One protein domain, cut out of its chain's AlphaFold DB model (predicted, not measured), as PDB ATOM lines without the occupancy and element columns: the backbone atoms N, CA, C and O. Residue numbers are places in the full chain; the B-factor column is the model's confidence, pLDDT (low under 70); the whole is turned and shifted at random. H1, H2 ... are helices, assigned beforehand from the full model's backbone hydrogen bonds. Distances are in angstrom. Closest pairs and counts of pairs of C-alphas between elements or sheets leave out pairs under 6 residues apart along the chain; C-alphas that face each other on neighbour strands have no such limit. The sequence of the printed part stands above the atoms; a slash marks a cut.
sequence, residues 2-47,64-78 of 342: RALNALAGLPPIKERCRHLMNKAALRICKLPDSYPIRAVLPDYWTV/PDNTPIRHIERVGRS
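This is residues 2 to 47 and 64 to 78 of the 342 residues of the protein "RNase H type-1 domain-containing protein" of Phlebia centrifuga (UniProt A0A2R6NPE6). Going along the printed part, a small helix, H1, lies off by itself at one end, and one long helix, H2, follows and makes much of the longest axis. H4 packs across the later part of H2, while the short H3 lies in a loop that folds back beyond the last residues of H2. The printed part has 61 residues with four named helices, H1 to H4, and no named strand; its class is all helix. It is loose, with a radius of gyration of the C-alphas of 14.9 A, and elongated, spanning 47 by 25 by 19 A.

H1, residues 2 to 7, touches no helix and is apart from H2, residues 13 to 28. H2 and H3, residues 36 to 39, are close but not clearly touching; their closest C-alphas, those of Ile 28 and Arg 38, are 6.8 A apart. H2 touches H4, residues 68 to 76, with residues 21 to 28 alone; the closest C-alphas, of Ala 25 and Ile 72, are 4.3 A apart. H2 and H4 run the same way at a steep tilt of 68 degrees, only just short of about perpendicular. H3 and H4 are near each other, with 5 pairs of C-alphas within 10 A. In H2 and H4 every O i to N i+4 pair is within hydrogen-bond range, in H1 1 of 2, and H3 is too short for such a pair.

H1 begins at C-alpha 2 (176.695, 169.013, 122.232) and is 9.3 A long. H2 measures 22.7 A, H3 5.1 A and H4 11.6 A, ending at C-alpha 76 (170.925, 183.213, 149.058).

The C-alphas farthest apart, of Ala 3 and Val 47, are 47.5 A apart. Residues 48 to 63 are not printed, and C-alphas 47 and 64 are 26.7 A apart across this cut. The link from H1 to H2 is tight and that from H2 to H3 short. Residues 6 to 11 and 14 to 20 stand free. Mean pLDDT of the printed part is 71.5, and residues 2 to 10, 33 to 34, 39, 42 to 47 and 64 to 66 are under 70.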
ATOM      1  N   ARG A   2     177.146 169.701 120.992       48.31
ATOM      2  CA  ARG A   2     176.695 169.013 122.232       48.31
ATOM      3  C   ARG A   2     177.338 167.633 122.466       48.31
ATOM      4  O   ARG A   2     177.637 167.312 123.607       48.31
ATOM      5  N   ALA A   3     177.607 166.869 121.403       49.50
ATOM      6  CA  ALA A   3     178.236 165.546 121.492       49.50
ATOM      7  C   ALA A   3     179.731 165.593 121.879       49.50
ATOM      8  O   ALA A   3     180.206 164.721 122.597       49.50
ATOM      9  N   LEU A   4     180.458 166.646 121.476       54.00
ATOM     10  CA  LEU A   4     181.893 166.795 121.762       54.00
ATOM     11  C   LEU A   4     182.164 167.107 123.248       54.00
ATOM     12  O   LEU A   4     183.087 166.565 123.844       54.00
ATOM     13  N   ASN A   5     181.316 167.937 123.869       50.44
ATOM     14  CA  ASN A   5     181.449 168.303 125.286       50.44
ATOM     15  C   ASN A   5     181.183 167.120 126.232       50.44
ATOM     16  O   ASN A   5     181.792 167.041 127.296       50.44
ATOM     17  N   ALA A   6     180.303 166.192 125.836       56.75
ATOM     18  CA  ALA A   6     180.021 164.980 126.601       56.75
ATOM     19  C   ALA A   6     181.212 164.005 126.599       56.75
ATOM     20  O   ALA A   6     181.526 163.436 127.640       56.75
ATOM     21  N   LEU A   7     181.916 163.878 125.465       51.91
ATOM     22  CA  LEU A   7     183.133 163.062 125.340       51.91
ATOM     23  C   LEU A   7     184.315 163.626 126.146       51.91
ATOM     24  O   LEU A   7     185.123 162.862 126.658       51.91
ATOM     25  N   ALA A   8     184.387 164.950 126.314       61.47
ATOM     26  CA  ALA A   8     185.432 165.621 127.094       61.47
ATOM     27  C   ALA A   8     185.143 165.700 128.610       61.47
ATOM     28  O   ALA A   8     185.917 166.303 129.350       61.47
ATOM     29  N   GLY A   9     184.006 165.171 129.086       64.88
ATOM     30  CA  GLY A   9     183.600 165.270 130.496       64.88
ATOM     31  C   GLY A   9     183.317 166.700 130.982       64.88
ATOM     32  O   GLY A   9     183.194 166.936 132.186       64.88
ATOM     33  N   LEU A  10     183.206 167.674 130.070       67.69
ATOM     34  CA  LEU A  10     182.974 169.072 130.415       67.69
ATOM     35  C   LEU A  10     181.467 169.332 130.536       67.69
ATOM     36  O   LEU A  10     180.724 169.113 129.572       67.69
ATOM     37  N   PRO A  11     180.979 169.837 131.686       70.00
ATOM     38  CA  PRO A  11     179.570 170.168 131.816       70.00
ATOM     39  C   PRO A  11     179.197 171.248 130.787       70.00
ATOM     40  O   PRO A  11     180.011 172.137 130.510       70.00
ATOM     41  N   PRO A  12     177.965 171.228 130.242       83.62
ATOM     42  CA  PRO A  12     177.498 172.274 129.341       83.62
ATOM     43  C   PRO A  12     177.743 173.663 129.944       83.62
ATOM     44  O   PRO A  12     177.486 173.873 131.130       83.62
ATOM     45  N   ILE A  13     178.197 174.626 129.134       81.38
ATOM     46  CA  ILE A  13     178.562 175.981 129.597       81.38
ATOM     47  C   ILE A  13     177.449 176.600 130.452       81.38
ATOM     48  O   ILE A  13     177.720 177.133 131.523       81.38
ATOM     49  N   LYS A  14     176.186 176.435 130.041       78.44
ATOM     50  CA  LYS A  14     175.009 176.899 130.792       78.44
ATOM     51  C   LYS A  14     174.958 176.344 132.220       78.44
ATOM     52  O   LYS A  14     174.664 177.085 133.154       78.44
ATOM     53  N   GLU A  15     175.269 175.064 132.398       77.94
ATOM     54  CA  GLU A  15     175.293 174.413 133.709       77.94
ATOM     55  C   GLU A  15     176.464 174.883 134.561       77.94
ATOM     56  O   GLU A  15     176.306 175.141 135.756       77.94
ATOM     57  N   ARG A  16     177.624 175.088 133.933       79.25
ATOM     58  CA  ARG A  16     178.792 175.661 134.601       79.25
ATOM     59  C   ARG A  16     178.525 177.094 135.067       79.25
ATOM     60  O   ARG A  16     178.803 177.405 136.222       79.25
ATOM     61  N   CYS A  17     177.941 177.941 134.221       80.06
ATOM     62  CA  CYS A  17     177.547 179.305 134.576       80.06
ATOM     63  C   CYS A  17     176.526 179.307 135.718       80.06
ATOM     64  O   CYS A  17     176.724 180.007 136.707       80.06
ATOM     65  N   ARG A  18     175.488 178.463 135.640       80.38
ATOM     66  CA  ARG A  18     174.486 178.309 136.705       80.38
ATOM     67  C   ARG A  18     175.120 177.900 138.037       80.38
ATOM     68  O   ARG A  18     174.809 178.482 139.073       80.38
ATOM     69  N   HIS A  19     176.044 176.940 138.015       80.12
ATOM     70  CA  HIS A  19     176.786 176.504 139.200       80.12
ATOM     71  C   HIS A  19     177.646 177.618 139.802       80.12
ATOM     72  O   HIS A  19     177.625 177.828 141.014       80.12
ATOM     73  N   LEU A  20     178.378 178.360 138.966       82.50
ATOM     74  CA  LEU A  20     179.195 179.491 139.410       82.50
ATOM     75  C   LEU A  20     178.335 180.619 139.994       82.50
ATOM     76  O   LEU A  20     178.678 181.145 141.050       82.50
ATOM     77  N   MET A  21     177.194 180.931 139.372       82.56
ATOM     78  CA  MET A  21     176.237 181.917 139.885       82.56
ATOM     79  C   MET A  21     175.652 181.495 141.234       82.56
ATOM     80  O   MET A  21     175.585 182.310 142.149       82.56
ATOM     81  N   ASN A  22     175.284 180.220 141.398       83.31
ATOM     82  CA  ASN A  22     174.801 179.703 142.680       83.31
ATOM     83  C   ASN A  22     175.890 179.754 143.759       83.31
ATOM     84  O   ASN A  22     175.621 180.160 144.886       83.31
ATOM     85  N   LYS A  23     177.136 179.401 143.417       81.06
ATOM     86  CA  LYS A  23     178.275 179.541 144.336       81.06
ATOM     87  C   LYS A  23     178.509 180.995 144.739       81.06
ATOM     88  O   LYS A  23     178.748 181.251 145.913       81.06
ATOM     89  N   ALA A  24     178.456 181.929 143.791       82.75
ATOM     90  CA  ALA A  24     178.607 183.354 144.072       82.75
ATOM     91  C   ALA A  24     177.484 183.860 144.992       82.75
ATOM     92  O   ALA A  24     177.775 184.505 145.995       82.75
ATOM     93  N   ALA A  25     176.233 183.480 144.716       82.62
ATOM     94  CA  ALA A  25     175.079 183.814 145.548       82.62
ATOM     95  C   ALA A  25     175.231 183.329 146.997       82.62
ATOM     96  O   ALA A  25     175.051 184.107 147.927       82.62
ATOM     97  N   LEU A  26     175.638 182.073 147.198       78.38
ATOM     98  CA  LEU A  26     175.857 181.517 148.539       78.38
ATOM     99  C   LEU A  26     177.069 182.137 149.251       78.38
ATOM    100  O   LEU A  26     177.092 182.233 150.473       78.38
ATOM    101  N   ARG A  27     178.092 182.585 148.511       79.88
ATOM    102  CA  ARG A  27     179.257 183.275 149.093       79.88
ATOM    103  C   ARG A  27     178.926 184.673 149.596       79.88
ATOM    104  O   ARG A  27     179.635 185.159 150.468       79.88
ATOM    105  N   ILE A  28     177.862 185.303 149.100       79.25
ATOM    106  CA  ILE A  28     177.441 186.623 149.585       79.25
ATOM    107  C   ILE A  28     176.990 186.557 151.047       79.25
ATOM    108  O   ILE A  28     177.259 187.494 151.794       79.25
ATOM    109  N   CYS A  29     176.482 185.405 151.504       74.38
ATOM    110  CA  CYS A  29     176.252 185.130 152.925       74.38
ATOM    111  C   CYS A  29     177.527 185.231 153.779       74.38
ATOM    112  O   CYS A  29     177.421 185.304 154.991       74.38
ATOM    113  N   LYS A  30     178.734 185.254 153.203       75.50
ATOM    114  CA  LYS A  30     179.998 185.402 153.944       75.50
ATOM    115  C   LYS A  30     180.549 186.826 153.938       75.50
ATOM    116  O   LYS A  30     181.453 187.113 154.712       75.50
ATOM    117  N   LEU A  31     180.023 187.719 153.101       76.12
ATOM    118  CA  LEU A  31     180.528 189.089 152.972       76.12
ATOM    119  C   LEU A  31     180.014 189.972 154.116       76.12
ATOM    120  O   LEU A  31     178.872 189.771 154.523       76.12
ATOM    121  N   PRO A  32     180.794 190.946 154.625       72.44
ATOM    122  CA  PRO A  32     180.335 191.897 155.643       72.44
ATOM    123  C   PRO A  32     179.059 192.644 155.237       72.44
ATOM    124  O   PRO A  32     178.796 192.823 154.049       72.44
ATOM    125  N   ASP A  33     178.284 193.102 156.221       69.38
ATOM    126  CA  ASP A  33     177.038 193.856 155.995       69.38
ATOM    127  C   ASP A  33     177.305 195.147 155.195       69.38
ATOM    128  O   ASP A  33     176.514 195.515 154.334       69.38
ATOM    129  N   SER A  34     178.474 195.769 155.395       68.50
ATOM    130  CA  SER A  34     178.939 196.957 154.666       68.50
ATOM    131  C   SER A  34     179.390 196.691 153.225       68.50
ATOM    132  O   SER A  34     179.709 197.628 152.494       68.50
ATOM    133  N   TYR A  35     179.454 195.430 152.784       75.31
ATOM    134  CA  TYR A  35     179.922 195.114 151.440       75.31
ATOM    135  C   TYR A  35     178.915 195.605 150.382       75.31
ATOM    136  O   TYR A  35     177.734 195.271 150.495       75.31
ATOM    137  N   PRO A  36     179.338 196.296 149.301       74.69
ATOM    138  CA  PRO A  36     178.416 196.952 148.365       74.69
ATOM    139  C   PRO A  36     177.348 196.035 147.759       74.69
ATOM    140  O   PRO A  36     176.191 196.420 147.638       74.69
ATOM    141  N   ILE A  37     177.697 194.787 147.417       75.88
ATOM    142  CA  ILE A  37     176.714 193.831 146.875       75.88
ATOM    143  C   ILE A  37     175.673 193.447 147.931       75.88
ATOM    144  O   ILE A  37     174.518 193.223 147.582       75.88
ATOM    145  N   ARG A  38     176.063 193.375 149.208       72.31
ATOM    146  CA  ARG A  38     175.159 193.020 150.300       72.31
ATOM    147  C   ARG A  38     174.289 194.199 150.727       72.31
ATOM    148  O   ARG A  38     173.107 193.990 150.954       72.31
ATOM    149  N   ALA A  39     174.832 195.415 150.713       69.81
ATOM    150  CA  ALA A  39     174.094 196.650 150.979       69.81
ATOM    151  C   ALA A  39     172.954 196.920 149.974       69.81
ATOM    152  O   ALA A  39     172.005 197.627 150.284       69.81
ATOM    153  N   VAL A  40     173.032 196.357 148.761       73.44
ATOM    154  CA  VAL A  40     171.995 196.496 147.717       73.44
ATOM    155  C   VAL A  40     170.908 195.408 147.815       73.44
ATOM    156  O   VAL A  40     169.899 195.474 147.104       73.44
ATOM    157  N   LEU A  41     171.097 194.386 148.661       74.12
ATOM    158  CA  LEU A  41     170.092 193.347 148.902       74.12
ATOM    159  C   LEU A  41     169.058 193.817 149.944       74.12
ATOM    160  O   LEU A  41     169.401 194.615 150.807       74.12
ATOM    161  N   PRO A  42     167.799 193.336 149.885       68.12
ATOM    162  CA  PRO A  42     166.744 193.777 150.806       68.12
ATOM    163  C   PRO A  42     167.041 193.480 152.282       68.12
ATOM    164  O   PRO A  42     167.708 192.491 152.584       68.12
ATOM    165  N   ASP A  43     166.424 194.254 153.183       57.44
ATOM    166  CA  ASP A  43     166.676 194.311 154.639       57.44
ATOM    167  C   ASP A  43     166.660 192.971 155.396       57.44
ATOM    168  O   ASP A  43     167.246 192.852 156.467       57.44
ATOM    169  N   TYR A  44     166.059 191.918 154.834       55.50
ATOM    170  CA  TYR A  44     166.137 190.556 155.384       55.50
ATOM    171  C   TYR A  44     167.580 190.006 155.448       55.50
ATOM    172  O   TYR A  44     167.852 189.039 156.152       55.50
ATOM    173  N   TRP A  45     168.515 190.602 154.701       58.88
ATOM    174  CA  TRP A  45     169.940 190.259 154.711       58.88
ATOM    175  C   TRP A  45     170.751 190.966 155.807       58.88
ATOM    176  O   TRP A  45     171.933 190.642 155.989       58.88
ATOM    177  N   THR A  46     170.146 191.914 156.522       52.91
ATOM    178  CA  THR A  46     170.781 192.756 157.537       52.91
ATOM    179  C   THR A  46     170.479 192.171 158.917       52.91
ATOM    180  O   THR A  46     169.337 192.189 159.366       52.91
ATOM    181  N   VAL A  47     171.490 191.618 159.597       46.00
ATOM    182  CA  VAL A  47     171.337 191.102 160.978       46.00
ATOM    183  C   VAL A  47     171.889 192.097 162.003       46.00
ATOM    184  O   VAL A  47     171.725 191.903 163.203       46.00
ATOM    185  N   PRO A  64     164.356 193.831 136.028       58.47
ATOM    186  CA  PRO A  64     163.867 192.615 135.390       58.47
ATOM    187  C   PRO A  64     164.113 191.394 136.294       58.47
ATOM    188  O   PRO A  64     165.102 191.336 137.034       58.47
ATOM    189  N   ASP A  65     163.226 190.398 136.228       58.75
ATOM    190  CA  ASP A  65     163.240 189.210 137.106       58.75
ATOM    191  C   ASP A  65     164.532 188.380 137.048       58.75
ATOM    192  O   ASP A  65     164.817 187.599 137.960       58.75
ATOM    193  N   ASN A  66     165.337 188.590 136.005       67.25
ATOM    194  CA  ASN A  66     166.527 187.807 135.678       67.25
ATOM    195  C   ASN A  66     167.854 188.544 135.932       67.25
ATOM    196  O   ASN A  66     168.882 188.171 135.368       67.25
ATOM    197  N   THR A  67     167.871 189.590 136.765       79.06
ATOM    198  CA  THR A  67     169.145 190.221 137.152       79.06
ATOM    199  C   THR A  67     169.980 189.304 138.060       79.06
ATOM    200  O   THR A  67     169.416 188.581 138.891       79.06
ATOM    201  N   PRO A  68     171.326 189.367 137.987       77.56
ATOM    202  CA  PRO A  68     172.201 188.640 138.908       77.56
ATOM    203  C   PRO A  68     171.882 188.905 140.384       77.56
ATOM    204  O   PRO A  68     171.927 187.980 141.185       77.56
ATOM    205  N   ILE A  69     171.482 190.133 140.736       78.12
ATOM    206  CA  ILE A  69     171.123 190.527 142.109       78.12
ATOM    207  C   ILE A  69     169.859 189.798 142.595       78.12
ATOM    208  O   ILE A  69     169.865 189.259 143.697       78.12
ATOM    209  N   ARG A  70     168.801 189.695 141.775       77.94
ATOM    210  CA  ARG A  70     167.603 188.907 142.135       77.94
ATOM    211  C   ARG A  70     167.895 187.410 142.217       77.94
ATOM    212  O   ARG A  70     167.316 186.712 143.048       77.94
ATOM    213  N   HIS A  71     168.792 186.902 141.369       81.69
ATOM    214  CA  HIS A  71     169.247 185.511 141.455       81.69
ATOM    215  C   HIS A  71     170.001 185.253 142.764       81.69
ATOM    216  O   HIS A  71     169.721 184.271 143.449       81.69
ATOM    217  N   ILE A  72     170.906 186.163 143.133       82.56
ATOM    218  CA  ILE A  72     171.629 186.153 144.407       82.56
ATOM    219  C   ILE A  72     170.655 186.158 145.580       82.56
ATOM    220  O   ILE A  72     170.761 185.302 146.450       82.56
ATOM    221  N   GLU A  73     169.695 187.079 145.584       79.31
ATOM    222  CA  GLU A  73     168.690 187.193 146.636       79.31
ATOM    223  C   GLU A  73     167.906 185.882 146.798       79.31
ATOM    224  O   GLU A  73     167.790 185.348 147.900       79.31
ATOM    225  N   ARG A  74     167.405 185.328 145.689       81.19
ATOM    226  CA  ARG A  74     166.594 184.106 145.679       81.19
ATOM    227  C   ARG A  74     167.372 182.888 146.165       81.19
ATOM    228  O   ARG A  74     166.872 182.131 146.990       81.19
ATOM    229  N   VAL A  75     168.575 182.676 145.630       80.12
ATOM    230  CA  VAL A  75     169.412 181.523 145.993       80.12
ATOM    231  C   VAL A  75     169.966 181.691 147.400       80.12
ATOM    232  O   VAL A  75     169.977 180.745 148.178       80.12
ATOM    233  N   GLY A  76     170.381 182.896 147.754       74.38
ATOM    234  CA  GLY A  76     170.925 183.213 149.058       74.38
ATOM    235  C   GLY A  76     169.938 182.984 150.207       74.38
ATOM    236  O   GLY A  76     170.314 182.380 151.205       74.38
ATOM    237  N   ARG A  77     168.651 183.317 150.011       72.75
ATOM    238  CA  ARG A  77     167.558 183.005 150.959       72.75
ATOM    239  C   ARG A  77     167.371 181.508 151.228       72.75
ATOM    240  O   ARG A  77     166.714 181.149 152.196       72.75
ATOM    241  N   SER A  78     167.894 180.627 150.371       70.56
ATOM    242  CA  SER A  78     167.822 179.178 150.606       70.56
ATOM    243  C   SER A  78     168.857 178.677 151.620       70.56
ATOM    244  O   SER A  78     168.749 177.541 152.084       70.56
TER     245      SER A  78